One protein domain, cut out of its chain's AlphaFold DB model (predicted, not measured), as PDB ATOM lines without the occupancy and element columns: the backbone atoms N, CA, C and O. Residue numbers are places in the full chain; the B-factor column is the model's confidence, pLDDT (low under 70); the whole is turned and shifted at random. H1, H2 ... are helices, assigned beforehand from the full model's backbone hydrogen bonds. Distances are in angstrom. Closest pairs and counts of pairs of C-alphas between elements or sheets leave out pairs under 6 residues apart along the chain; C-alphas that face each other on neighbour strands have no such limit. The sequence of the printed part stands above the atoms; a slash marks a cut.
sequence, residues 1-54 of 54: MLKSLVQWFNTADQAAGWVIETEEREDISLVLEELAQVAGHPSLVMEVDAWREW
ATOM      1  N   MET A   1      35.534  44.129 -38.348       82.25
ATOM      2  CA  MET A   1      34.544  45.164 -38.712       82.25
ATOM      3  C   MET A   1      33.513  45.326 -37.601       82.25
ATOM      4  O   MET A   1      33.526  46.373 -36.975       82.25
ATOM      5  N   LEU A   2      32.726  44.289 -37.279       89.75
ATOM      6  CA  LEU A   2      31.691  44.342 -36.232       89.75
ATOM      7  C   LEU A   2      32.233  44.789 -34.861       89.75
ATOM      8  O   LEU A   2      31.727  45.738 -34.282       89.75
ATOM      9  N   LYS A   3      33.356  44.212 -34.410       90.50
ATOM     10  CA  LYS A   3      34.040  44.639 -33.176       90.50
ATOM     11  C   LYS A   3      34.402  46.128 -33.157       90.50
ATOM     12  O   LYS A   3      34.216  46.792 -32.149       90.50
ATOM     13  N   SER A   4      34.908  46.657 -34.271       93.19
ATOM     14  CA  SER A   4      35.266  48.075 -34.386       93.19
ATOM     15  C   SER A   4      34.036  48.983 -34.340       93.19
ATOM     16  O   SER A   4      34.123  50.084 -33.813       93.19
ATOM     17  N   LEU A   5      32.896  48.517 -34.861       93.25
ATOM     18  CA  LEU A   5      31.622  49.226 -34.768       93.25
ATOM     19  C   LEU A   5      31.094  49.243 -33.326       93.25
ATOM     20  O   LEU A   5      30.713  50.299 -32.839       93.25
ATOM     21  N   VAL A   6      31.150  48.110 -32.615       94.25
ATOM     22  CA  VAL A   6      30.783  48.045 -31.187       94.25
ATOM     23  C   VAL A   6      31.651  48.990 -30.352       94.25
ATOM     24  O   VAL A   6      31.135  49.785 -29.576       94.25
ATOM     25  N   GLN A   7      32.969  48.981 -30.572       95.00
ATOM     26  CA  GLN A   7      33.888  49.903 -29.895       95.00
ATOM     27  C   GLN A   7      33.584  51.373 -30.199       95.00
ATOM     28  O   GLN A   7      33.758  52.233 -29.333       95.00
ATOM     29  N   TRP A   8      33.132  51.673 -31.419       95.50
ATOM     30  CA  TRP A   8      32.707  53.020 -31.777       95.50
ATOM     31  C   TRP A   8      31.470  53.445 -30.979       95.50
ATOM     32  O   TRP A   8      31.478  54.553 -30.452       95.50
ATOM     33  N   PHE A   9      30.473  52.566 -30.809       94.81
ATOM     34  CA  PHE A   9      29.310  52.845 -29.958       94.81
ATOM     35  C   PHE A   9      29.709  53.098 -28.503       94.81
ATOM     36  O   PHE A   9      29.331  54.138 -27.975       94.81
ATOM     37  N   ASN A  10      30.535  52.235 -27.892       94.38
ATOM     38  CA  ASN A  10      31.030  52.457 -26.523       94.38
ATOM     39  C   ASN A  10      31.702  53.836 -26.395       94.38
ATOM     40  O   ASN A  10      31.411  54.604 -25.482       94.38
ATOM     41  N   THR A  11      32.583  54.171 -27.346       95.81
ATOM     42  CA  THR A  11      33.337  55.435 -27.328       95.81
ATOM     43  C   THR A  11      32.420  56.644 -27.517       95.81
ATOM     44  O   THR A  11      32.593  57.659 -26.845       95.81
ATOM     45  N   ALA A  12      31.465  56.559 -28.444       95.00
ATOM     46  CA  ALA A  12      30.529  57.638 -28.733       95.00
ATOM     47  C   ALA A  12      29.571  57.875 -27.560       95.00
ATOM     48  O   ALA A  12      29.352  59.025 -27.182       95.00
ATOM     49  N   ASP A  13      29.063  56.799 -26.955       95.31
ATOM     50  CA  ASP A  13      28.190  56.870 -25.788       95.31
ATOM     51  C   ASP A  13      28.921  57.474 -24.587       95.31
ATOM     52  O   ASP A  13      28.471  58.456 -23.996       95.31
ATOM     53  N   GLN A  14      30.130  56.983 -24.301       94.88
ATOM     54  CA  GLN A  14      30.983  57.538 -23.255       94.88
ATOM     55  C   GLN A  14      31.279  59.028 -23.484       94.88
ATOM     56  O   GLN A  14      31.201  59.822 -22.546       94.88
ATOM     57  N   ALA A  15      31.598  59.427 -24.720       95.56
ATOM     58  CA  ALA A  15      31.869  60.823 -25.063       95.56
ATOM     59  C   ALA A  15      30.634  61.728 -24.905       95.56
ATOM     60  O   ALA A  15      30.781  62.919 -24.625       95.56
ATOM     61  N   ALA A  16      29.434  61.168 -25.063       93.75
ATOM     62  CA  ALA A  16      28.170  61.857 -24.843       93.75
ATOM     63  C   ALA A  16      27.707  61.830 -23.373       93.75
ATOM     64  O   ALA A  16      26.786  62.563 -23.020       93.75
ATOM     65  N   GLY A  17      28.367  61.051 -22.509       94.38
ATOM     66  CA  GLY A  17      28.024  60.925 -21.092       94.38
ATOM     67  C   GLY A  17      27.067  59.776 -20.768       94.38
ATOM     68  O   GLY A  17      26.312  59.904 -19.808       94.38
ATOM     69  N   TRP A  18      27.133  58.670 -21.517       90.88
ATOM     70  CA  TRP A  18      26.320  57.456 -21.339       90.88
ATOM     71  C   TRP A  18      24.824  57.701 -21.564       90.88
ATOM     72  O   TRP A  18      23.995  57.435 -20.695       90.88
ATOM     73  N   VAL A  19      24.502  58.277 -22.721       92.88
ATOM     74  CA  VAL A  19      23.152  58.721 -23.102       92.88
ATOM     75  C   VAL A  19      22.349  57.662 -23.852       92.88
ATOM     76  O   VAL A  19      21.155  57.856 -24.039       92.88
ATOM     77  N   ILE A  20      22.979  56.579 -24.317       90.94
ATOM     78  CA  ILE A  20      22.266  55.453 -24.928       90.94
ATOM     79  C   ILE A  20      21.583  54.669 -23.801       90.94
ATOM     80  O   ILE A  20      22.254  54.030 -22.978       90.94
ATOM     81  N   GLU A  21      20.252  54.709 -23.766       91.69
ATOM     82  CA  GLU A  21      19.436  54.045 -22.754       91.69
ATOM     83  C   GLU A  21      19.053  52.620 -23.186       91.69
ATOM     84  O   GLU A  21      19.523  52.091 -24.194       91.69
ATOM     85  N   THR A  22      18.266  51.925 -22.361       91.12
ATOM     86  CA  THR A  22      17.944  50.503 -22.562       91.12
ATOM     87  C   THR A  22      17.257  50.233 -23.901       91.12
ATOM     88  O   THR A  22      17.603  49.249 -24.548       91.12
ATOM     89  N   GLU A  23      16.346  51.104 -24.338       94.56
ATOM     90  CA  GLU A  23      15.628  50.942 -25.609       94.56
ATOM     91  C   GLU A  23      16.588  51.060 -26.803       94.56
ATOM     92  O   GLU A  23      16.656  50.157 -27.636       94.56
ATOM     93  N   GLU A  24      17.436  52.094 -26.838       94.00
ATOM     94  CA  GLU A  24      18.407  52.247 -27.925       94.00
ATOM     95  C   GLU A  24      19.461  51.132 -27.920       94.00
ATOM     96  O   GLU A  24      19.936  50.717 -28.980       94.00
ATOM     97  N   ARG A  25      19.835  50.614 -26.742       93.19
ATOM     98  CA  ARG A  25      20.744  49.461 -26.625       93.19
ATOM     99  C   ARG A  25      20.147  48.213 -27.260       93.19
ATOM    100  O   ARG A  25      20.885  47.483 -27.927       93.19
ATOM    101  N   GLU A  26      18.858  47.953 -27.060       92.75
ATOM    102  CA  GLU A  26      18.158  46.820 -27.677       92.75
ATOM    103  C   GLU A  26      18.117  46.973 -29.203       92.75
ATOM    104  O   GLU A  26      18.530  46.053 -29.916       92.75
ATOM    105  N   ASP A  27      17.775  48.161 -29.704       95.25
ATOM    106  CA  ASP A  27      17.770  48.464 -31.141       95.25
ATOM    107  C   ASP A  27      19.157  48.302 -31.783       95.25
ATOM    108  O   ASP A  27      19.309  47.658 -32.826       95.25
ATOM    109  N   ILE A  28      20.206  48.833 -31.144       93.38
ATOM    110  CA  ILE A  28      21.593  48.680 -31.610       93.38
ATOM    111  C   ILE A  28      21.987  47.201 -31.648       93.38
ATOM    112  O   ILE A  28      22.691  46.770 -32.564       93.38
ATOM    113  N   SER A  29      21.531  46.413 -30.675       91.94
ATOM    114  CA  SER A  29      21.830  44.981 -30.606       91.94
ATOM    115  C   SER A  29      21.209  44.221 -31.770       91.94
ATOM    116  O   SER A  29      21.916  43.462 -32.431       91.94
ATOM    117  N   LEU A  30      19.947  44.506 -32.098       93.75
ATOM    118  CA  LEU A  30      19.272  43.933 -33.266       93.75
ATOM    119  C   LEU A  30      20.019  44.259 -34.566       93.75
ATOM    120  O   LEU A  30      20.277  43.372 -35.380       93.75
ATOM    121  N   VAL A  31      20.456  45.509 -34.743       94.12
ATOM    122  CA  VAL A  31      21.232  45.907 -35.930       94.12
ATOM    123  C   VAL A  31      22.574  45.166 -36.000       94.12
ATOM    124  O   VAL A  31      23.002  44.744 -37.078       94.12
ATOM    125  N   LEU A  32      23.260  44.980 -34.869       92.94
ATOM    126  CA  LEU A  32      24.519  44.231 -34.819       92.94
ATOM    127  C   LEU A  32      24.318  42.747 -35.160       92.94
ATOM    128  O   LEU A  32      25.164  42.165 -35.849       92.94
ATOM    129  N   GLU A  33      23.200  42.156 -34.736       92.44
ATOM    130  CA  GLU A  33      22.805  40.794 -35.100       92.44
ATOM    131  C   GLU A  33      22.556  40.644 -36.601       92.44
ATOM    132  O   GLU A  33      23.116  39.748 -37.244       92.44
ATOM    133  N   GLU A  34      21.785  41.559 -37.185       94.06
ATOM    134  CA  GLU A  34      21.522  41.577 -38.624       94.06
ATOM    135  C   GLU A  34      22.818  41.715 -39.433       94.06
ATOM    136  O   GLU A  34      23.025  40.996 -40.415       94.06
ATOM    137  N   LEU A  35      23.737  42.581 -39.001       93.12
ATOM    138  CA  LEU A  35      25.037  42.749 -39.651       93.12
ATOM    139  C   LEU A  35      25.895  41.481 -39.574       93.12
ATOM    140  O   LEU A  35      26.531  41.119 -40.569       93.12
ATOM    141  N   ALA A  36      25.915  40.790 -38.431       91.31
ATOM    142  CA  ALA A  36      26.616  39.515 -38.287       91.31
ATOM    143  C   ALA A  36      26.041  38.448 -39.234       91.31
ATOM    144  O   ALA A  36      26.797  37.711 -39.881       91.31
ATOM    145  N   GLN A  37      24.713  38.415 -39.366       91.44
ATOM    146  CA  GLN A  37      24.008  37.498 -40.254       91.44
ATOM    147  C   GLN A  37      24.295  37.788 -41.732       91.44
ATOM    148  O   GLN A  37      24.663  36.880 -42.480       91.44
ATOM    149  N   VAL A  38      24.187  39.050 -42.157       92.44
ATOM    150  CA  VAL A  38      24.459  39.472 -43.543       92.44
ATOM    151  C   VAL A  38      25.929  39.263 -43.916       92.44
ATOM    152  O   VAL A  38      26.231  38.904 -45.054       92.44
ATOM    153  N   ALA A  39      26.848  39.420 -42.961       89.38
ATOM    154  CA  ALA A  39      28.267  39.137 -43.159       89.38
ATOM    155  C   ALA A  39      28.598  37.630 -43.238       89.38
ATOM    156  O   ALA A  39      29.753  37.284 -43.477       89.38
ATOM    157  N   GLY A  40      27.622  36.734 -43.037       90.62
ATOM    158  CA  GLY A  40      27.824  35.281 -43.075       90.62
ATOM    159  C   GLY A  40      28.528  34.716 -41.838       90.62
ATOM    160  O   GLY A  40      29.060  33.607 -41.885       90.62
ATOM    161  N   HIS A  41      28.536  35.463 -40.733       88.69
ATOM    162  CA  HIS A  41      29.207  35.094 -39.490       88.69
ATOM    163  C   HIS A  41      28.257  35.196 -38.283       88.69
ATOM    164  O   HIS A  41      28.507  35.984 -37.370       88.69
ATOM    165  N   PRO A  42      27.185  34.382 -38.228       84.00
ATOM    166  CA  PRO A  42      26.188  34.440 -37.153       84.00
ATOM    167  C   PRO A  42      26.770  34.171 -35.758       84.00
ATOM    168  O   PRO A  42      26.235  34.641 -34.763       84.00
ATOM    169  N   SER A  43      27.893  33.453 -35.661       86.25
ATOM    170  CA  SER A  43      28.572  33.214 -34.381       86.25
ATOM    171  C   SER A  43      29.101  34.495 -33.729       86.25
ATOM    172  O   SER A  43      29.257  34.527 -32.513       86.25
ATOM    173  N   LEU A  44      29.344  35.554 -34.513       86.12
ATOM    174  CA  LEU A  44      29.828  36.833 -33.987       86.12
ATOM    175  C   LEU A  44      28.788  37.539 -33.112       86.12
ATOM    176  O   LEU A  44      29.179  38.386 -32.318       86.12
ATOM    177  N   VAL A  45      27.504  37.180 -33.209       82.44
ATOM    178  CA  VAL A  45      26.447  37.700 -32.325       82.44
ATOM    179  C   VAL A  45      26.788  37.448 -30.858       82.44
ATOM    180  O   VAL A  45      26.778  38.370 -30.054       82.44
ATOM    181  N   MET A  46      27.205  36.224 -30.526       81.44
ATOM    182  CA  MET A  46      27.590  35.877 -29.153       81.44
ATOM    183  C   MET A  46      28.851  36.616 -28.687       81.44
ATOM    184  O   MET A  46      29.074  36.782 -27.491       81.44
ATOM    185  N   GLU A  47      29.701  37.045 -29.621       86.06
ATOM    186  CA  GLU A  47      30.920  37.790 -29.310       86.06
ATOM    187  C   GLU A  47      30.654  39.290 -29.114       86.06
ATOM    188  O   GLU A  47      31.362  39.929 -28.335       86.06
ATOM    189  N   VAL A  48      29.625  39.846 -29.768       85.75
ATOM    190  CA  VAL A  48      29.191  41.244 -29.601       85.75
ATOM    191  C   VAL A  48      28.830  41.533 -28.150       85.75
ATOM    192  O   VAL A  48      29.250  42.562 -27.619       85.75
ATOM    193  N   ASP A  49      28.143  40.604 -27.486       83.25
ATOM    194  CA  ASP A  49      27.793  40.720 -26.070       83.25
ATOM    195  C   ASP A  49      29.017  40.950 -25.181       83.25
ATOM    196  O   ASP A  49      28.954  41.733 -24.239       83.25
ATOM    197  N   ALA A  50      30.153  40.331 -25.510       87.38
ATOM    198  CA  ALA A  50      31.394  40.466 -24.753       87.38
ATOM    199  C   ALA A  50      32.178  41.757 -25.059       87.38
ATOM    200  O   ALA A  50      33.178  42.035 -24.396       87.38
ATOM    201  N   TRP A  51      31.800  42.510 -26.096       90.56
ATOM    202  CA  TRP A  51      32.496  43.735 -26.513       90.56
ATOM    203  C   TRP A  51      31.761  45.018 -26.124       90.56
ATOM    204  O   TRP A  51      32.387  46.081 -26.102       90.56
ATOM    205  N   ARG A  52      30.457  44.937 -25.855       85.44
ATOM    206  CA  ARG A  52      29.653  46.067 -25.377       85.44
ATOM    207  C   ARG A  52      30.020  46.388 -23.927       85.44
ATOM    208  O   ARG A  52      30.375  45.503 -23.156       85.44
ATOM    209  N   GLU A  53      29.952  47.665 -23.575       87.38
ATOM    210  CA  GLU A  53      30.200  48.150 -22.204       87.38
ATOM    211  C   GLU A  53      28.909  48.360 -21.397       87.38
ATOM    212  O   GLU A  53      28.954  48.888 -20.284       87.38
ATOM    213  N   TRP A  54      27.773  47.932 -21.949       84.75
ATOM    214  CA  TRP A  54      26.439  48.093 -21.383       84.75
ATOM    215  C   TRP A  54      25.680  46.781 -21.220       84.75
ATOM    216  O   TRP A  54      25.996  45.811 -21.946       84.75
TER     217      TRP A  54
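This is residues 1 to 54 of the 54 residues of an uncharacterized protein of Streptomyces sp. SID5466 (UniProt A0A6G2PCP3). Two long helices, H1 and H2, make a loosely closed hairpin with the outline of a narrow V: they come closest where H1 begins and H2 ends, and they stand wider apart toward the link of residues 17 to 21. The short helix H3 packs on both of them near the narrow end, and residues 49 to 54 fold back along one side of the pair. The printed part has 54 residues with three named helices, H1, H2 and H3 in that order, and no named strand; the class is all helix. The whole is compact, with a radius of gyration of the C-alphas of 10.9 A, yet elongated, spanning 34 by 20 by 15 A.

The chain begins at Met 1. H1 holds residues 2 to 16, from C-alpha 2 at (31.691, 44.342, -36.232) to C-alpha 16, 21.2 A away. H2, the longest helix, holds residues 22 to 38, begins with C-alpha 22 at (17.944, 50.503, -22.562) and measures 24.6 A from first to last C-alpha. H3 is short, residues 44 to 48, 6.3 A long, and ends with C-alpha 48 at (29.191, 41.244, -29.601). The chain ends at Trp 54.

H1 and H2 form a helical hairpin and only just touch, with 3 pairs of C-alphas within 8 A. H1 touches H2 with residue 2 alone, and H2 touches H1 with residues 32 to 36 alone; the closest C-alphas are those of Leu 2 and Ala 36, 7.3 A apart. Their lines stand at a shallow tilt of 20 degrees, opposite ways, and their centres are 13.3 A apart. H3 touches H2 at residues 32 to 36 alone, with the C-alphas of Glu 33 and Val 45 the closest at 5.5 A. H3 and H1 only just touch, with 3 pairs of C-alphas within 8 A, through residues 2 to 6 of H1 alone; the closest C-alphas are those of Lys 3 and Val 48, 6.9 A apart. In H1, H2 and H3 every backbone O i to N i+4 pair is within hydrogen-bond range.

The two C-alphas farthest apart are those of Gly 17 and Gly 40, 33.8 A. The first and last C-alphas, of Met 1 and Trp 54, are 19.4 A apart. The printed part has no cut, and the links from H1 to H2 and from H2 to H3 are both tight, with 5 residues each. The mean pLDDT of the printed part is 91.0, that of H3 is 84, and no printed residue is under 70.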